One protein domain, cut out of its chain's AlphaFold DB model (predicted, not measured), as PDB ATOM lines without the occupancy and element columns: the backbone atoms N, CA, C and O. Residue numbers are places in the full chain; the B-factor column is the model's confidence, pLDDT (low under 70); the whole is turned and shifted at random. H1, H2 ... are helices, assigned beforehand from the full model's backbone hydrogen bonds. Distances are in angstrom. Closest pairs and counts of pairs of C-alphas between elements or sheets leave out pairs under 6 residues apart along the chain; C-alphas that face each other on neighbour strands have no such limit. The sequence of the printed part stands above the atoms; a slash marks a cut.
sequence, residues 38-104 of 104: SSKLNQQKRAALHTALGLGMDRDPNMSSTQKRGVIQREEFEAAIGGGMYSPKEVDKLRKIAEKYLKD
ATOM      1  N   SER A  38      -6.851  52.291 -58.577       53.84
ATOM      2  CA  SER A  38      -6.638  51.091 -57.757       53.84
ATOM      3  C   SER A  38      -7.434  49.951 -58.381       53.84
ATOM      4  O   SER A  38      -8.636  49.802 -58.175       53.84
ATOM      5  N   SER A  39      -6.752  49.197 -59.239       64.69
ATOM      6  CA  SER A  39      -7.344  48.137 -60.036       64.69
ATOM      7  C   SER A  39      -8.013  47.116 -59.124       64.69
ATOM      8  O   SER A  39      -7.481  46.781 -58.066       64.69
ATOM      9  N   LYS A  40      -9.138  46.559 -59.580       75.50
ATOM     10  CA  LYS A  40      -9.805  45.368 -59.021       75.50
ATOM     11  C   LYS A  40      -8.805  44.306 -58.534       75.50
ATOM     12  O   LYS A  40      -9.005  43.702 -57.487       75.50
ATOM     13  N   LEU A  41      -7.677  44.172 -59.235       78.50
ATOM     14  CA  LEU A  41      -6.532  43.345 -58.862       78.50
ATOM     15  C   LEU A  41      -5.957  43.644 -57.461       78.50
ATOM     16  O   LEU A  41      -5.724  42.714 -56.702       78.50
ATOM     17  N   ASN A  42      -5.749  44.906 -57.073       78.69
ATOM     18  CA  ASN A  42      -5.215  45.262 -55.749       78.69
ATOM     19  C   ASN A  42      -6.230  45.011 -54.629       78.69
ATOM     20  O   ASN A  42      -5.839  44.698 -53.508       78.69
ATOM     21  N   GLN A  43      -7.529  45.132 -54.913       77.44
ATOM     22  CA  GLN A  43      -8.572  44.722 -53.968       77.44
ATOM     23  C   GLN A  43      -8.608  43.197 -53.814       77.44
ATOM     24  O   GLN A  43      -8.680  42.705 -52.695       77.44
ATOM     25  N   GLN A  44      -8.468  42.452 -54.914       79.12
ATOM     26  CA  GLN A  44      -8.378  40.989 -54.890       79.12
ATOM     27  C   GLN A  44      -7.128  40.498 -54.154       79.12
ATOM     28  O   GLN A  44      -7.227  39.580 -53.351       79.12
ATOM     29  N   LYS A  45      -5.969  41.132 -54.371       82.44
ATOM     30  CA  LYS A  45      -4.715  40.825 -53.661       82.44
ATOM     31  C   LYS A  45      -4.835  41.046 -52.153       82.44
ATOM     32  O   LYS A  45      -4.374  40.199 -51.390       82.44
ATOM     33  N   ARG A  46      -5.460  42.159 -51.740       79.06
ATOM     34  CA  ARG A  46      -5.752  42.464 -50.331       79.06
ATOM     35  C   ARG A  46      -6.695  41.435 -49.726       79.06
ATOM     36  O   ARG A  46      -6.340  40.826 -48.729       79.06
ATOM     37  N   ALA A  47      -7.828  41.172 -50.375       77.19
ATOM     38  CA  ALA A  47      -8.803  40.189 -49.909       77.19
ATOM     39  C   ALA A  47      -8.209  38.774 -49.809       77.19
ATOM     40  O   ALA A  47      -8.423  38.096 -48.815       77.19
ATOM     41  N   ALA A  48      -7.421  38.337 -50.795       77.81
ATOM     42  CA  ALA A  48      -6.760  37.032 -50.763       77.81
ATOM     43  C   ALA A  48      -5.761  36.923 -49.604       77.81
ATOM     44  O   ALA A  48      -5.755  35.919 -48.894       77.81
ATOM     45  N   LEU A  49      -4.969  37.976 -49.374       79.31
ATOM     46  CA  LEU A  49      -4.033  38.038 -48.255       79.31
ATOM     47  C   LEU A  49      -4.782  38.010 -46.917       79.31
ATOM     48  O   LEU A  49      -4.437  37.255 -46.021       79.31
ATOM     49  N   HIS A  50      -5.837  38.807 -46.798       76.62
ATOM     50  CA  HIS A  50      -6.698  38.894 -45.621       76.62
ATOM     51  C   HIS A  50      -7.315  37.538 -45.273       76.62
ATOM     52  O   HIS A  50      -7.111  37.030 -44.171       76.62
ATOM     53  N   THR A  51      -7.933  36.884 -46.252       75.00
ATOM     54  CA  THR A  51      -8.488  35.535 -46.107       75.00
ATOM     55  C   THR A  51      -7.427  34.511 -45.707       75.00
ATOM     56  O   THR A  51      -7.651  33.737 -44.780       75.00
ATOM     57  N   ALA A  52      -6.264  34.510 -46.361       71.94
ATOM     58  CA  ALA A  52      -5.211  33.535 -46.081       71.94
ATOM     59  C   ALA A  52      -4.575  33.724 -44.694       71.94
ATOM     60  O   ALA A  52      -4.181  32.758 -44.042       71.94
ATOM     61  N   LEU A  53      -4.504  34.967 -44.219       72.25
ATOM     62  CA  LEU A  53      -3.929  35.309 -42.920       72.25
ATOM     63  C   LEU A  53      -4.963  35.345 -41.788       72.25
ATOM     64  O   LEU A  53      -4.592  35.545 -40.635       72.25
ATOM     65  N   GLY A  54      -6.250  35.171 -42.092       68.44
ATOM     66  CA  GLY A  54      -7.327  35.377 -41.121       68.44
ATOM     67  C   GLY A  54      -7.465  36.831 -40.650       68.44
ATOM     68  O   GLY A  54      -8.059  37.094 -39.604       68.44
ATOM     69  N   LEU A  55      -6.907  37.778 -41.406       66.38
ATOM     70  CA  LEU A  55      -7.007  39.213 -41.163       66.38
ATOM     71  C   LEU A  55      -8.275  39.713 -41.852       66.38
ATOM     72  O   LEU A  55      -8.393  39.575 -43.054       66.38
ATOM     73  N   GLY A  56      -9.216  40.310 -41.128       55.78
ATOM     74  CA  GLY A  56     -10.314  41.044 -41.762       55.78
ATOM     75  C   GLY A  56     -11.327  40.196 -42.539       55.78
ATOM     76  O   GLY A  56     -11.485  40.387 -43.736       55.78
ATOM     77  N   MET A  57     -12.081  39.342 -41.845       46.53
ATOM     78  CA  MET A  57     -13.485  39.032 -42.156       46.53
ATOM     79  C   MET A  57     -14.124  38.346 -40.944       46.53
ATOM     80  O   MET A  57     -13.433  37.724 -40.135       46.53
ATOM     81  N   ASP A  58     -15.437  38.534 -40.800       49.81
ATOM     82  CA  ASP A  58     -16.299  37.855 -39.831       49.81
ATOM     83  C   ASP A  58     -15.875  36.389 -39.679       49.81
ATOM     84  O   ASP A  58     -15.710  35.696 -40.680       49.81
ATOM     85  N   ARG A  59     -15.624  35.960 -38.436       47.19
ATOM     86  CA  ARG A  59     -15.034  34.665 -38.052       47.19
ATOM     87  C   ARG A  59     -15.509  33.518 -38.954       47.19
ATOM     88  O   ARG A  59     -16.540  32.912 -38.665       47.19
ATOM     89  N   ASP A  60     -14.733  33.165 -39.979       51.31
ATOM     90  CA  ASP A  60     -15.053  31.989 -40.783       51.31
ATOM     91  C   ASP A  60     -14.973  30.750 -39.867       51.31
ATOM     92  O   ASP A  60     -13.964  30.539 -39.172       51.31
ATOM     93  N   PRO A  61     -16.039  29.935 -39.774       54.19
ATOM     94  CA  PRO A  61     -16.066  28.797 -38.868       54.19
ATOM     95  C   PRO A  61     -15.023  27.732 -39.233       54.19
ATOM     96  O   PRO A  61     -14.603  27.004 -38.330       54.19
ATOM     97  N   ASN A  62     -14.517  27.709 -40.471       53.28
ATOM     98  CA  ASN A  62     -13.511  26.765 -40.953       53.28
ATOM     99  C   ASN A  62     -12.064  27.284 -40.856       53.28
ATOM    100  O   ASN A  62     -11.141  26.535 -41.169       53.28
ATOM    101  N   MET A  63     -11.829  28.513 -40.379       54.69
ATOM    102  CA  MET A  63     -10.462  28.991 -40.118       54.69
ATOM    103  C   MET A  63      -9.767  28.180 -39.019       54.69
ATOM    104  O   MET A  63     -10.380  27.810 -38.003       54.69
ATOM    105  N   SER A  64      -8.457  27.984 -39.193       56.56
ATOM    106  CA  SER A  64      -7.595  27.346 -38.200       56.56
ATOM    107  C   SER A  64      -7.666  28.087 -36.864       56.56
ATOM    108  O   SER A  64      -7.802  29.311 -36.794       56.56
ATOM    109  N   SER A  65      -7.541  27.342 -35.764       56.25
ATOM    110  CA  SER A  65      -7.537  27.913 -34.409       56.25
ATOM    111  C   SER A  65      -6.420  28.945 -34.204       56.25
ATOM    112  O   SER A  65      -6.552  29.811 -33.341       56.25
ATOM    113  N   THR A  66      -5.341  28.863 -34.985       56.12
ATOM    114  CA  THR A  66      -4.203  29.793 -34.961       56.12
ATOM    115  C   THR A  66      -4.560  31.109 -35.666       56.12
ATOM    116  O   THR A  66      -4.442  32.172 -35.057       56.12
ATOM    117  N   GLN A  67      -5.166  31.032 -36.857       57.06
ATOM    118  CA  GLN A  67      -5.694  32.185 -37.605       57.06
ATOM    119  C   GLN A  67      -6.793  32.921 -36.817       57.06
ATOM    120  O   GLN A  67      -6.751  34.139 -36.666       57.06
ATOM    121  N   LYS A  68      -7.721  32.187 -36.182       54.31
ATOM    122  CA  LYS A  68      -8.770  32.764 -35.309       54.31
ATOM    123  C   LYS A  68      -8.228  33.494 -34.079       54.31
ATOM    124  O   LYS A  68      -8.944  34.297 -33.480       54.31
ATOM    125  N   ARG A  69      -7.000  33.183 -33.660       53.41
ATOM    126  CA  ARG A  69      -6.316  33.833 -32.532       53.41
ATOM    127  C   ARG A  69      -5.484  35.043 -32.965       53.41
ATOM    128  O   ARG A  69      -4.818  35.620 -32.112       53.41
ATOM    129  N   GLY A  70      -5.516  35.416 -34.248       54.56
ATOM    130  CA  GLY A  70      -4.670  36.474 -34.800       54.56
ATOM    131  C   GLY A  70      -3.186  36.108 -34.792       54.56
ATOM    132  O   GLY A  70      -2.329  36.988 -34.816       54.56
ATOM    133  N   VAL A  71      -2.878  34.809 -34.708       60.06
ATOM    134  CA  VAL A  71      -1.519  34.288 -34.807       60.06
ATOM    135  C   VAL A  71      -1.338  33.819 -36.242       60.06
ATOM    136  O   VAL A  71      -1.901  32.809 -36.659       60.06
ATOM    137  N   ILE A  72      -0.565  34.577 -37.007       66.25
ATOM    138  CA  ILE A  72      -0.197  34.204 -38.368       66.25
ATOM    139  C   ILE A  72       1.070  33.361 -38.284       66.25
ATOM    140  O   ILE A  72       2.074  33.789 -37.723       66.25
ATOM    141  N   GLN A  73       1.029  32.147 -38.825       70.25
ATOM    142  CA  GLN A  73       2.219  31.302 -38.899       70.25
ATOM    143  C   GLN A  73       3.038  31.673 -40.133       70.25
ATOM    144  O   GLN A  73       2.477  31.961 -41.191       70.25
ATOM    145  N   ARG A  74       4.369  31.627 -40.011       72.81
ATOM    146  CA  ARG A  74       5.289  31.939 -41.115       72.81
ATOM    147  C   ARG A  74       5.003  31.091 -42.354       72.81
ATOM    148  O   ARG A  74       4.984  31.622 -43.454       72.81
ATOM    149  N   GLU A  75       4.736  29.802 -42.171       74.12
ATOM    150  CA  GLU A  75       4.450  28.876 -43.273       74.12
ATOM    151  C   GLU A  75       3.156  29.233 -44.013       74.12
ATOM    152  O   GLU A  75       3.141  29.260 -45.240       74.12
ATOM    153  N   GLU A  76       2.088  29.579 -43.284       72.19
ATOM    154  CA  GLU A  76       0.818  29.986 -43.901       72.19
ATOM    155  C   GLU A  76       0.941  31.337 -44.608       72.19
ATOM    156  O   GLU A  76       0.376  31.533 -45.684       72.19
ATOM    157  N   PHE A  77       1.737  32.249 -44.049       78.25
ATOM    158  CA  PHE A  77       2.048  33.521 -44.686       78.25
ATOM    159  C   PHE A  77       2.831  33.338 -45.989       78.25
ATOM    160  O   PHE A  77       2.466  33.906 -47.018       78.25
ATOM    161  N   GLU A  78       3.881  32.518 -45.969       79.25
ATOM    162  CA  GLU A  78       4.697  32.219 -47.148       79.25
ATOM    163  C   GLU A  78       3.885  31.490 -48.226       79.25
ATOM    164  O   GLU A  78       4.000  31.821 -49.407       79.25
ATOM    165  N   ALA A  79       3.002  30.565 -47.840       80.19
ATOM    166  CA  ALA A  79       2.080  29.913 -48.768       80.19
ATOM    167  C   ALA A  79       1.098  30.915 -49.402       80.19
ATOM    168  O   ALA A  79       0.868  30.868 -50.613       80.19
ATOM    169  N   ALA A  80       0.572  31.858 -48.613       78.25
ATOM    170  CA  ALA A  80      -0.344  32.891 -49.088       78.25
ATOM    171  C   ALA A  80       0.307  33.795 -50.142       78.25
ATOM    172  O   ALA A  80      -0.279  34.044 -51.197       78.25
ATOM    173  N   ILE A  81       1.532  34.266 -49.888       82.44
ATOM    174  CA  ILE A  81       2.239  35.180 -50.799       82.44
ATOM    175  C   ILE A  81       2.972  34.453 -51.939       82.44
ATOM    176  O   ILE A  81       3.319  35.077 -52.942       82.44
ATOM    177  N   GLY A  82       3.202  33.143 -51.807       79.50
ATOM    178  CA  GLY A  82       3.932  32.308 -52.766       79.50
ATOM    179  C   GLY A  82       3.121  31.859 -53.985       79.50
ATOM    180  O   GLY A  82       3.706  31.431 -54.977       79.50
ATOM    181  N   GLY A  83       1.791  32.001 -53.968       72.62
ATOM    182  CA  GLY A  83       0.878  31.512 -55.017       72.62
ATOM    183  C   GLY A  83       0.920  32.240 -56.374       72.62
ATOM    184  O   GLY A  83      -0.019  32.117 -57.155       72.62
ATOM    185  N   GLY A  84       1.950  33.042 -56.665       72.56
ATOM    186  CA  GLY A  84       2.133  33.730 -57.957       72.56
ATOM    187  C   GLY A  84       1.245  34.962 -58.194       72.56
ATOM    188  O   GLY A  84       1.417  35.664 -59.188       72.56
ATOM    189  N   MET A  85       0.330  35.274 -57.271       80.69
ATOM    190  CA  MET A  85      -0.540  36.456 -57.340       80.69
ATOM    191  C   MET A  85       0.214  37.772 -57.065       80.69
ATOM    192  O   MET A  85      -0.232  38.848 -57.466       80.69
ATOM    193  N   TYR A  86       1.365  37.695 -56.395       83.94
ATOM    194  CA  TYR A  86       2.159  38.833 -55.938       83.94
ATOM    195  C   TYR A  86       3.472  38.924 -56.719       83.94
ATOM    196  O   TYR A  86       4.117  37.919 -57.007       83.94
ATOM    197  N   SER A  87       3.895  40.141 -57.061       85.44
ATOM    198  CA  SER A  87       5.209  40.361 -57.666       85.44
ATOM    199  C   SER A  87       6.328  40.102 -56.650       85.44
ATOM    200  O   SER A  87       6.126  40.328 -55.455       85.44
ATOM    201  N   PRO A  88       7.549  39.740 -57.087       84.56
ATOM    202  CA  PRO A  88       8.671  39.504 -56.173       84.56
ATOM    203  C   PRO A  88       8.959  40.681 -55.226       84.56
ATOM    204  O   PRO A  88       9.339  40.485 -54.076       84.56
ATOM    205  N   LYS A  89       8.727  41.920 -55.686       86.69
ATOM    206  CA  LYS A  89       8.874  43.136 -54.870       86.69
ATOM    207  C   LYS A  89       7.776  43.284 -53.811       86.69
ATOM    208  O   LYS A  89       8.045  43.822 -52.743       86.69
ATOM    209  N   GLU A  90       6.547  42.860 -54.108       86.50
ATOM    210  CA  GLU A  90       5.453  42.825 -53.127       86.50
ATOM    211  C   GLU A  90       5.719  41.732 -52.088       86.50
ATOM    212  O   GLU A  90       5.633  42.009 -50.898       86.50
ATOM    213  N   VAL A  91       6.137  40.539 -52.526       86.69
ATOM    214  CA  VAL A  91       6.506  39.412 -51.650       86.69
ATOM    215  C   VAL A  91       7.617  39.801 -50.671       86.69
ATOM    216  O   VAL A  91       7.469  39.584 -49.474       86.69
ATOM    217  N   ASP A  92       8.695  40.441 -51.142       87.19
ATOM    218  CA  ASP A  92       9.797  40.899 -50.279       87.19
ATOM    219  C   ASP A  92       9.330  41.902 -49.206       87.19
ATOM    220  O   ASP A  92       9.712  41.803 -48.039       87.19
ATOM    221  N   LYS A  93       8.451  42.843 -49.573       87.69
ATOM    222  CA  LYS A  93       7.871  43.809 -48.625       87.69
ATOM    223  C   LYS A  93       6.950  43.137 -47.612       87.69
ATOM    224  O   LYS A  93       7.046  43.433 -46.425       87.69
ATOM    225  N   LEU A  94       6.083  42.239 -48.076       85.38
ATOM    226  CA  LEU A  94       5.176  41.459 -47.237       85.38
ATOM    227  C   LEU A  94       5.976  40.632 -46.222       85.38
ATOM    228  O   LEU A  94       5.686  40.706 -45.030       85.38
ATOM    229  N   ARG A  95       7.035  39.942 -46.660       83.62
ATOM    230  CA  ARG A  95       7.926  39.169 -45.783       83.62
ATOM    231  C   ARG A  95       8.603  40.043 -44.730       83.62
ATOM    232  O   ARG A  95       8.537  39.702 -43.558       83.62
ATOM    233  N   LYS A  96       9.161  41.199 -45.103       84.62
ATOM    234  CA  LYS A  96       9.780  42.136 -44.141       84.62
ATOM    235  C   LYS A  96       8.801  42.646 -43.084       84.62
ATOM    236  O   LYS A  96       9.177  42.804 -41.925       84.62
ATOM    237  N   ILE A  97       7.554  42.913 -43.476       81.31
ATOM    238  CA  ILE A  97       6.496  43.295 -42.534       81.31
ATOM    239  C   ILE A  97       6.187  42.106 -41.623       81.31
ATOM    240  O   ILE A  97       6.230  42.251 -40.408       81.31
ATOM    241  N   ALA A  98       5.953  40.917 -42.177       76.81
ATOM    242  CA  ALA A  98       5.697  39.727 -41.377       76.81
ATOM    243  C   ALA A  98       6.840  39.427 -40.398       76.81
ATOM    244  O   ALA A  98       6.562  39.236 -39.228       76.81
ATOM    245  N   GLU A  99       8.107  39.492 -40.802       78.19
ATOM    246  CA  GLU A  99       9.268  39.275 -39.918       78.19
ATOM    247  C   GLU A  99       9.369  40.297 -38.776       78.19
ATOM    248  O   GLU A  99       9.845  39.979 -37.688       78.19
ATOM    249  N   LYS A 100       8.895  41.527 -38.989       76.19
ATOM    250  CA  LYS A 100       8.843  42.558 -37.944       76.19
ATOM    251  C   LYS A 100       7.784  42.249 -36.877       76.19
ATOM    252  O   LYS A 100       7.961  42.635 -35.723       76.19
ATOM    253  N   TYR A 101       6.687  41.594 -37.261       68.12
ATOM    254  CA  TYR A 101       5.520  41.353 -36.401       68.12
ATOM    255  C   TYR A 101       5.417  39.914 -35.874       68.12
ATOM    256  O   TYR A 101       4.888  39.701 -34.785       68.12
ATOM    257  N   LEU A 102       5.941  38.942 -36.613       65.50
ATOM    258  CA  LEU A 102       6.030  37.528 -36.271       65.50
ATOM    259  C   LEU A 102       7.416  37.270 -35.684       65.50
ATOM    260  O   LEU A 102       8.348  36.898 -36.392       65.50
ATOM    261  N   LYS A 103       7.560  37.517 -34.381       51.91
ATOM    262  CA  LYS A 103       8.692  36.985 -33.618       51.91
ATOM    263  C   LYS A 103       8.396  35.526 -33.266       51.91
ATOM    264  O   LYS A 103       7.308  35.268 -32.760       51.91
ATOM    265  N   ASP A 104       9.358  34.647 -33.560       44.69
ATOM    266  CA  ASP A 104       9.423  33.220 -33.184       44.69
ATOM    267  C   ASP A 104       8.702  32.853 -31.870       44.69
ATOM    268  O   ASP A 104       8.978  33.497 -30.827       44.69
TER     269      ASP A 104
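What this domain is: This is residues 38 to 104 of the 104 residues of an uncharacterized protein of Parcubacteria group bacterium GW2011_GWA2_43_11 (UniProt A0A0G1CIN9). Three helices make two hairpins that share H2: H1, with its residues 48 to 53 alone, packs on one side of H2 and H3 packs on another, each running the opposite way to H2 at a shallow tilt, 20 degrees for H1 and 19 degrees for H3; the three centres make a triangle, and H1 and H3 are apart. Beyond the end of H1, a wide loop of residues 54 to 73 swings out and comes back to the start of H2, while a tight turn leads from H2 to H3. You are reading 67 printed residues with three named helices, H1, H2 and H3 in that order, and no named strand; the class is all helix. The whole is compact, with a radius of gyration of the C-alphas of 12.0 A, and its outline is rounded, with spans of 30 by 28 by 17 A.

How they stand to each other: Start with H1, residues 40 to 53, and hold it beside H2, residues 74 to 82. They touch, H1 with its residues 48 to 53 alone, and the closest C-alphas are those of Ala 52 and Ala 80, 5.8 A apart. Their lines stand at a shallow tilt of 20 degrees, opposite ways, and the two form a helical hairpin. Go on to H3, residues 88 to 101, which touches H2; the closest C-alphas here are those of Ile 81 and Val 91, 6.1 A apart. These two form a second helical hairpin, at a shallow tilt of 19 degrees, opposite ways. H1 and H3 are apart. In the backbone of H1, H2 and H3, every O i to N i+4 pair is within hydrogen-bond range.

Where its parts are: Find C-alpha 40 at (-9.805, 45.368, -59.021); from there H1 runs 19.9 A to C-alpha 53 at (-3.929, 35.309, -42.920). Past the loop, H2 begins at C-alpha 74, at (5.289, 31.939, -41.115), and covers 11.7 A to C-alpha 82. H3 begins at C-alpha 88 and covers 20.1 A to C-alpha 101, at (5.520, 41.353, -36.401).

The domain as a whole: The printed part runs from residue 38 to residue 104, the chain's last residue, and has no cut. Look at Ser 39 and Asp 104 for the two C-alphas farthest apart, 35.0 A. The link from H1 to H2 is long, with 20 residues, whose C-alphas lie 7 to 18 A from the mean of all C-alphas; the link from H2 to H3 is tight, with 5 residues. In the B-factor column the mean pLDDT of the printed part is 70.7, and the model's confidence is low, under 70, at residues 38 to 39, 54 to 72 and 101 to 104.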